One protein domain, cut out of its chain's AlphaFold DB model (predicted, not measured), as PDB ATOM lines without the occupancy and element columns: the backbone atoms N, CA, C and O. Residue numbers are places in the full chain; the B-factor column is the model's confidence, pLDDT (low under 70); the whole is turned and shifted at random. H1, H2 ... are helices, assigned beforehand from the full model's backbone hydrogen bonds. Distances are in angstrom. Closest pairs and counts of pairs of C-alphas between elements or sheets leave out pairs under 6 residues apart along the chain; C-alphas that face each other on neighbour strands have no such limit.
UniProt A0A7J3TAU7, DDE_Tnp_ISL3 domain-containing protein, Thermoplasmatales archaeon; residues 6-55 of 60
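Overview. This is residues 6 to 55 of the 60 residues of the protein "DDE_Tnp_ISL3 domain-containing protein" of Thermoplasmatales archaeon (UniProt A0A7J3TAU7). One long helix, H3, makes the longest axis; H4 folds back steeply over its last part, while short H1 and H2 sit off its beginning, and residues 10 to 17 stick out. The printed part has 50 residues with four named helices, H1 to H4 in chain order, and no named strand: all helix. It is loose, with a radius of gyration of the C-alphas of 14.0 A, and spans 39 by 20 by 15 A.

Along the chain. Find C-alpha 6 at (-2.066, -17.609, -12.534), where H1, residues 6 to 9, begins. H2 follows at residues 11 to 15. From C-alpha 19, H3 runs 23.9 A to residue 35. H4, residues 42 to 53, runs 16.0 A to C-alpha 53 at (18.625, -12.359, -33.262).

Arrangement. Residues 29 to 33 of H3 touch residues 45 to 49 of H4, closest at the C-alphas of Ile 29 and Ile 49, 7.0 A; the helices run opposite ways at a steep tilt of 58 degrees. H1 and H2 meet only through their link; H2 and H3 are apart. Every O i to N i+4 pair is within hydrogen-bond range in H2, H3 and H4; H1 is too short for one.

Size, cuts and confidence. The printed part has no cut and no long link. Look for pLDDT under 70 at residues 6 to 7, 36 to 40 and 54 to 55.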
ATOM      1  N   THR A   6      -0.833 -18.171 -11.959       68.81
ATOM      2  CA  THR A   6      -2.066 -17.609 -12.534       68.81
ATOM      3  C   THR A   6      -1.948 -16.126 -12.874       68.81
ATOM      4  O   THR A   6      -2.543 -15.694 -13.855       68.81
ATOM      5  N   GLY A   7      -1.130 -15.365 -12.140       68.38
ATOM      6  CA  GLY A   7      -0.847 -13.960 -12.454       68.38
ATOM      7  C   GLY A   7      -0.159 -13.761 -13.809       68.38
ATOM      8  O   GLY A   7      -0.435 -12.788 -14.493       68.38
ATOM      9  N   ASN A   8       0.652 -14.723 -14.257       70.62
ATOM     10  CA  ASN A   8       1.355 -14.623 -15.539       70.62
ATOM     11  C   ASN A   8       0.475 -15.025 -16.730       70.62
ATOM     12  O   ASN A   8       0.820 -14.733 -17.872       70.62
ATOM     13  N   ILE A   9      -0.673 -15.671 -16.487       70.62
ATOM     14  CA  ILE A   9      -1.623 -16.052 -17.546       70.62
ATOM     15  C   ILE A   9      -2.225 -14.801 -18.203       70.62
ATOM     16  O   ILE A   9      -2.505 -14.807 -19.399       70.62
ATOM     17  N   VAL A  10      -2.375 -13.710 -17.444       73.19
ATOM     18  CA  VAL A  10      -2.905 -12.436 -17.952       73.19
ATOM     19  C   VAL A  10      -1.844 -11.515 -18.559       73.19
ATOM     20  O   VAL A  10      -2.223 -10.518 -19.166       73.19
ATOM     21  N   ASN A  11      -0.548 -11.856 -18.510       76.44
ATOM     22  CA  ASN A  11       0.510 -11.035 -19.129       76.44
ATOM     23  C   ASN A  11       0.313 -10.842 -20.637       76.44
ATOM     24  O   ASN A  11       0.799  -9.863 -21.198       76.44
ATOM     25  N   TYR A  12      -0.440 -11.729 -21.294       73.12
ATOM     26  CA  TYR A  12      -0.854 -11.521 -22.677       73.12
ATOM     27  C   TYR A  12      -1.553 -10.167 -22.881       73.12
ATOM     28  O   TYR A  12      -1.266  -9.482 -23.857       73.12
ATOM     29  N   PHE A  13      -2.418  -9.750 -21.951       76.88
ATOM     30  CA  PHE A  13      -3.179  -8.503 -22.067       76.88
ATOM     31  C   PHE A  13      -2.337  -7.248 -21.808       76.88
ATOM     32  O   PHE A  13      -2.703  -6.174 -22.277       76.88
ATOM     33  N   THR A  14      -1.215  -7.378 -21.097       81.88
ATOM     34  CA  THR A  14      -0.313  -6.258 -20.788       81.88
ATOM     35  C   THR A  14       0.777  -6.111 -21.847       81.88
ATOM     36  O   THR A  14       0.964  -5.032 -22.401       81.88
ATOM     37  N   ASP A  15       1.472  -7.205 -22.171       78.69
ATOM     38  CA  ASP A  15       2.705  -7.169 -22.966       78.69
ATOM     39  C   ASP A  15       2.528  -7.736 -24.387       78.69
ATOM     40  O   ASP A  15       3.469  -7.739 -25.185       78.69
ATOM     41  N   ASN A  16       1.334  -8.247 -24.732       76.69
ATOM     42  CA  ASN A  16       1.065  -8.983 -25.980       76.69
ATOM     43  C   ASN A  16       2.076 -10.121 -26.231       76.69
ATOM     44  O   ASN A  16       2.419 -10.460 -27.373       76.69
ATOM     45  N   ILE A  17       2.593 -10.716 -25.153       80.12
ATOM     46  CA  ILE A  17       3.495 -11.863 -25.213       80.12
ATOM     47  C   ILE A  17       2.634 -13.123 -25.194       80.12
ATOM     48  O   ILE A  17       2.016 -13.461 -24.188       80.12
ATOM     49  N   THR A  18       2.581 -13.823 -26.326       82.50
ATOM     50  CA  THR A  18       1.950 -15.143 -26.417       82.50
ATOM     51  C   THR A  18       2.972 -16.238 -26.153       82.50
ATOM     52  O   THR A  18       4.136 -16.115 -26.545       82.50
ATOM     53  N   ASN A  19       2.524 -17.363 -25.588       83.12
ATOM     54  CA  ASN A  19       3.358 -18.564 -25.488       83.12
ATOM     55  C   ASN A  19       3.920 -18.969 -26.854       83.12
ATOM     56  O   ASN A  19       5.112 -19.217 -26.954       83.12
ATOM     57  N   ALA A  20       3.119 -18.908 -27.924       84.06
ATOM     58  CA  ALA A  20       3.579 -19.203 -29.282       84.06
ATOM     59  C   ALA A  20       4.757 -18.312 -29.732       84.06
ATOM     60  O   ALA A  20       5.692 -18.786 -30.378       84.06
ATOM     61  N   ARG A  21       4.758 -17.020 -29.368       84.19
ATOM     62  CA  ARG A  21       5.869 -16.103 -29.670       84.19
ATOM     63  C   ARG A  21       7.130 -16.481 -28.894       84.19
ATOM     64  O   ARG A  21       8.218 -16.481 -29.468       84.19
ATOM     65  N   VAL A  22       6.983 -16.824 -27.615       85.62
ATOM     66  CA  VAL A  22       8.094 -17.263 -26.754       85.62
ATOM     67  C   VAL A  22       8.649 -18.611 -27.221       85.62
ATOM     68  O   VAL A  22       9.860 -18.759 -27.352       85.62
ATOM     69  N   GLU A  23       7.788 -19.567 -27.562       86.75
ATOM     70  CA  GLU A  23       8.166 -20.875 -28.106       86.75
ATOM     71  C   GLU A  23       8.868 -20.755 -29.458       86.75
ATOM     72  O   GLU A  23       9.828 -21.482 -29.719       86.75
ATOM     73  N   GLY A  24       8.453 -19.806 -30.301       86.88
ATOM     74  CA  GLY A  24       9.144 -19.502 -31.550       86.88
ATOM     75  C   GLY A  24      10.572 -18.993 -31.322       86.88
ATOM     76  O   GLY A  24      11.497 -19.412 -32.020       86.88
ATOM     77  N   ILE A  25      10.776 -18.130 -30.321       86.88
ATOM     78  CA  ILE A  25      12.115 -17.668 -29.917       86.88
ATOM     79  C   ILE A  25      12.927 -18.835 -29.350       86.88
ATOM     80  O   ILE A  25      14.062 -19.054 -29.774       86.88
ATOM     81  N   ASN A  26      12.334 -19.622 -28.452       88.75
ATOM     82  CA  ASN A  26      12.995 -20.764 -27.828       88.75
ATOM     83  C   ASN A  26      13.430 -21.807 -28.872       88.75
ATOM     84  O   ASN A  26      14.558 -22.291 -28.850       88.75
ATOM     85  N   SER A  27      12.577 -22.080 -29.863       89.69
ATOM     86  CA  SER A  27      12.879 -22.996 -30.968       89.69
ATOM     87  C   SER A  27      14.018 -22.488 -31.856       89.69
ATOM     88  O   SER A  27      14.852 -23.277 -32.301       89.69
ATOM     89  N   LYS A  28      14.099 -21.170 -32.091       87.06
ATOM     90  CA  LYS A  28      15.230 -20.561 -32.812       87.06
ATOM     91  C   LYS A  28      16.538 -20.705 -32.038       87.06
ATOM     92  O   LYS A  28      17.550 -21.032 -32.651       87.06
ATOM     93  N   ILE A  29      16.521 -20.487 -30.722       85.50
ATOM     94  CA  ILE A  29      17.704 -20.652 -29.866       85.50
ATOM     95  C   ILE A  29      18.156 -22.117 -29.870       85.50
ATOM     96  O   ILE A  29      19.313 -22.382 -30.172       85.50
ATOM     97  N   ALA A  30      17.241 -23.069 -29.673       86.50
ATOM     98  CA  ALA A  30      17.557 -24.498 -29.709       86.50
ATOM     99  C   ALA A  30      18.115 -24.953 -31.074       86.50
ATOM    100  O   ALA A  30      18.998 -25.811 -31.147       86.50
ATOM    101  N   LEU A  31      17.634 -24.370 -32.179       85.88
ATOM    102  CA  LEU A  31      18.214 -24.597 -33.505       85.88
ATOM    103  C   LEU A  31      19.646 -24.049 -33.587       85.88
ATOM    104  O   LEU A  31      20.515 -24.717 -34.142       85.88
ATOM    105  N   MET A  32      19.900 -22.856 -33.041       80.69
ATOM    106  CA  MET A  32      21.245 -22.273 -32.987       80.69
ATOM    107  C   MET A  32      22.186 -23.113 -32.128       80.69
ATOM    108  O   MET A  32      23.307 -23.347 -32.558       80.69
ATOM    109  N   GLU A  33      21.733 -23.626 -30.986       80.69
ATOM    110  CA  GLU A  33      22.496 -24.556 -30.144       80.69
ATOM    111  C   GLU A  33      22.849 -25.840 -30.900       80.69
ATOM    112  O   GLU A  33      24.007 -26.256 -30.906       80.69
ATOM    113  N   LYS A  34      21.879 -26.429 -31.615       81.06
ATOM    114  CA  LYS A  34      22.116 -27.603 -32.469       81.06
ATOM    115  C   LYS A  34      23.081 -27.307 -33.615       81.06
ATOM    116  O   LYS A  34      23.947 -28.121 -33.896       81.06
ATOM    117  N   MET A  35      22.951 -26.168 -34.295       74.44
ATOM    118  CA  MET A  35      23.866 -25.778 -35.378       74.44
ATOM    119  C   MET A  35      25.266 -25.463 -34.850       74.44
ATOM    120  O   MET A  35      26.264 -25.760 -35.502       74.44
ATOM    121  N   ALA A  36      25.345 -24.899 -33.650       68.94
ATOM    122  CA  ALA A  36      26.577 -24.574 -32.964       68.94
ATOM    123  C   ALA A  36      27.177 -25.792 -32.248       68.94
ATOM    124  O   ALA A  36      27.817 -25.593 -31.222       68.94
ATOM    125  N   PHE A  37      27.046 -27.010 -32.806       57.59
ATOM    126  CA  PHE A  37      27.609 -28.303 -32.350       57.59
ATOM    127  C   PHE A  37      29.042 -28.224 -31.754       57.59
ATOM    128  O   PHE A  37      29.475 -29.124 -31.041       57.59
ATOM    129  N   TRP A  38      29.783 -27.150 -32.051       51.50
ATOM    130  CA  TRP A  38      31.155 -26.845 -31.650       51.50
ATOM    131  C   TRP A  38      31.360 -25.719 -30.614       51.50
ATOM    132  O   TRP A  38      32.473 -25.567 -30.108       51.50
ATOM    133  N   CYS A  39      30.350 -24.927 -30.247       57.22
ATOM    134  CA  CYS A  39      30.492 -23.896 -29.212       57.22
ATOM    135  C   CYS A  39      30.350 -24.512 -27.820       57.22
ATOM    136  O   CYS A  39      29.327 -24.383 -27.160       57.22
ATOM    137  N   LYS A  40      31.423 -25.148 -27.340       59.22
ATOM    138  CA  LYS A  40      31.529 -25.628 -25.949       59.22
ATOM    139  C   LYS A  40      31.560 -24.497 -24.907       59.22
ATOM    140  O   LYS A  40      31.584 -24.773 -23.714       59.22
ATOM    141  N   ASN A  41      31.591 -23.239 -25.351       70.50
ATOM    142  CA  ASN A  41      31.659 -22.060 -24.503       70.50
ATOM    143  C   ASN A  41      30.353 -21.256 -24.605       70.50
ATOM    144  O   ASN A  41      29.984 -20.811 -25.695       70.50
ATOM    145  N   GLY A  42      29.673 -21.057 -23.472       73.38
ATOM    146  CA  GLY A  42      28.397 -20.335 -23.400       73.38
ATOM    147  C   GLY A  42      28.485 -18.895 -23.913       73.38
ATOM    148  O   GLY A  42      27.526 -18.395 -24.496       73.38
ATOM    149  N   GLU A  43      29.656 -18.263 -23.808       77.81
ATOM    150  CA  GLU A  43      29.902 -16.911 -24.330       77.81
ATOM    151  C   GLU A  43      29.823 -16.831 -25.864       77.81
ATOM    152  O   GLU A  43      29.332 -15.844 -26.423       77.81
ATOM    153  N   HIS A  44      30.230 -17.889 -26.570       75.75
ATOM    154  CA  HIS A  44      30.121 -17.935 -28.029       75.75
ATOM    155  C   HIS A  44      28.676 -18.137 -28.476       75.75
ATOM    156  O   HIS A  44      28.233 -17.497 -29.429       75.75
ATOM    157  N   LEU A  45      27.918 -18.971 -27.759       79.56
ATOM    158  CA  LEU A  45      26.488 -19.126 -28.004       79.56
ATOM    159  C   LEU A  45      25.757 -17.796 -27.779       79.56
ATOM    160  O   LEU A  45      24.971 -17.376 -28.627       79.56
ATOM    161  N   LYS A  46      26.072 -17.090 -26.688       79.81
ATOM    162  CA  LYS A  46      25.519 -15.763 -26.384       79.81
ATOM    163  C   LYS A  46      25.798 -14.772 -27.512       79.81
ATOM    164  O   LYS A  46      24.879 -14.119 -28.003       79.81
ATOM    165  N   SER A  47      27.049 -14.720 -27.969       78.31
ATOM    166  CA  SER A  47      27.470 -13.870 -29.085       78.31
ATOM    167  C   SER A  47      26.722 -14.216 -30.374       78.31
ATOM    168  O   SER A  47      26.223 -13.318 -31.047       78.31
ATOM    169  N   ALA A  48      26.561 -15.502 -30.693       78.38
ATOM    170  CA  ALA A  48      25.821 -15.955 -31.871       78.38
ATOM    171  C   ALA A  48      24.324 -15.605 -31.802       78.38
ATOM    172  O   ALA A  48      23.746 -15.167 -32.801       78.38
ATOM    173  N   ILE A  49      23.700 -15.746 -30.627       79.94
ATOM    174  CA  ILE A  49      22.304 -15.352 -30.400       79.94
ATOM    175  C   ILE A  49      22.150 -13.839 -30.592       79.94
ATOM    176  O   ILE A  49      21.256 -13.416 -31.327       79.94
ATOM    177  N   PHE A  50      23.027 -13.022 -30.002       78.75
ATOM    178  CA  PHE A  50      22.983 -11.565 -30.174       78.75
ATOM    179  C   PHE A  50      23.264 -11.129 -31.616       78.75
ATOM    180  O   PHE A  50      22.583 -10.242 -32.125       78.75
ATOM    181  N   PHE A  51      24.192 -11.784 -32.311       75.81
ATOM    182  CA  PHE A  51      24.495 -11.483 -33.709       75.81
ATOM    183  C   PHE A  51      23.308 -11.797 -34.628       75.81
ATOM    184  O   PHE A  51      22.934 -10.995 -35.480       75.81
ATOM    185  N   ARG A  52      22.675 -12.962 -34.441       73.81
ATOM    186  CA  ARG A  52      21.659 -13.478 -35.371       73.81
ATOM    187  C   ARG A  52      20.225 -13.079 -35.019       73.81
ATOM    188  O   ARG A  52      19.380 -13.047 -35.909       73.81
ATOM    189  N   SER A  53      19.952 -12.780 -33.748       73.81
ATOM    190  CA  SER A  53      18.625 -12.359 -33.262       73.81
ATOM    191  C   SER A  53      18.577 -10.907 -32.778       73.81
ATOM    192  O   SER A  53      17.489 -10.350 -32.681       73.81
ATOM    193  N   GLY A  54      19.722 -10.293 -32.462       68.31
ATOM    194  CA  GLY A  54      19.807  -8.971 -31.830       68.31
ATOM    195  C   GLY A  54      20.221  -7.818 -32.749       68.31
ATOM    196  O   GLY A  54      20.446  -6.728 -32.239       68.31
ATOM    197  N   ASN A  55      20.332  -8.026 -34.072       62.75
ATOM    198  CA  ASN A  55      20.829  -7.012 -35.026       62.75
ATOM    199  C   ASN A  55      22.186  -6.399 -34.616       62.75
ATOM    200  O   ASN A  55      22.477  -5.245 -34.936       62.75
TER     201      ASN A  55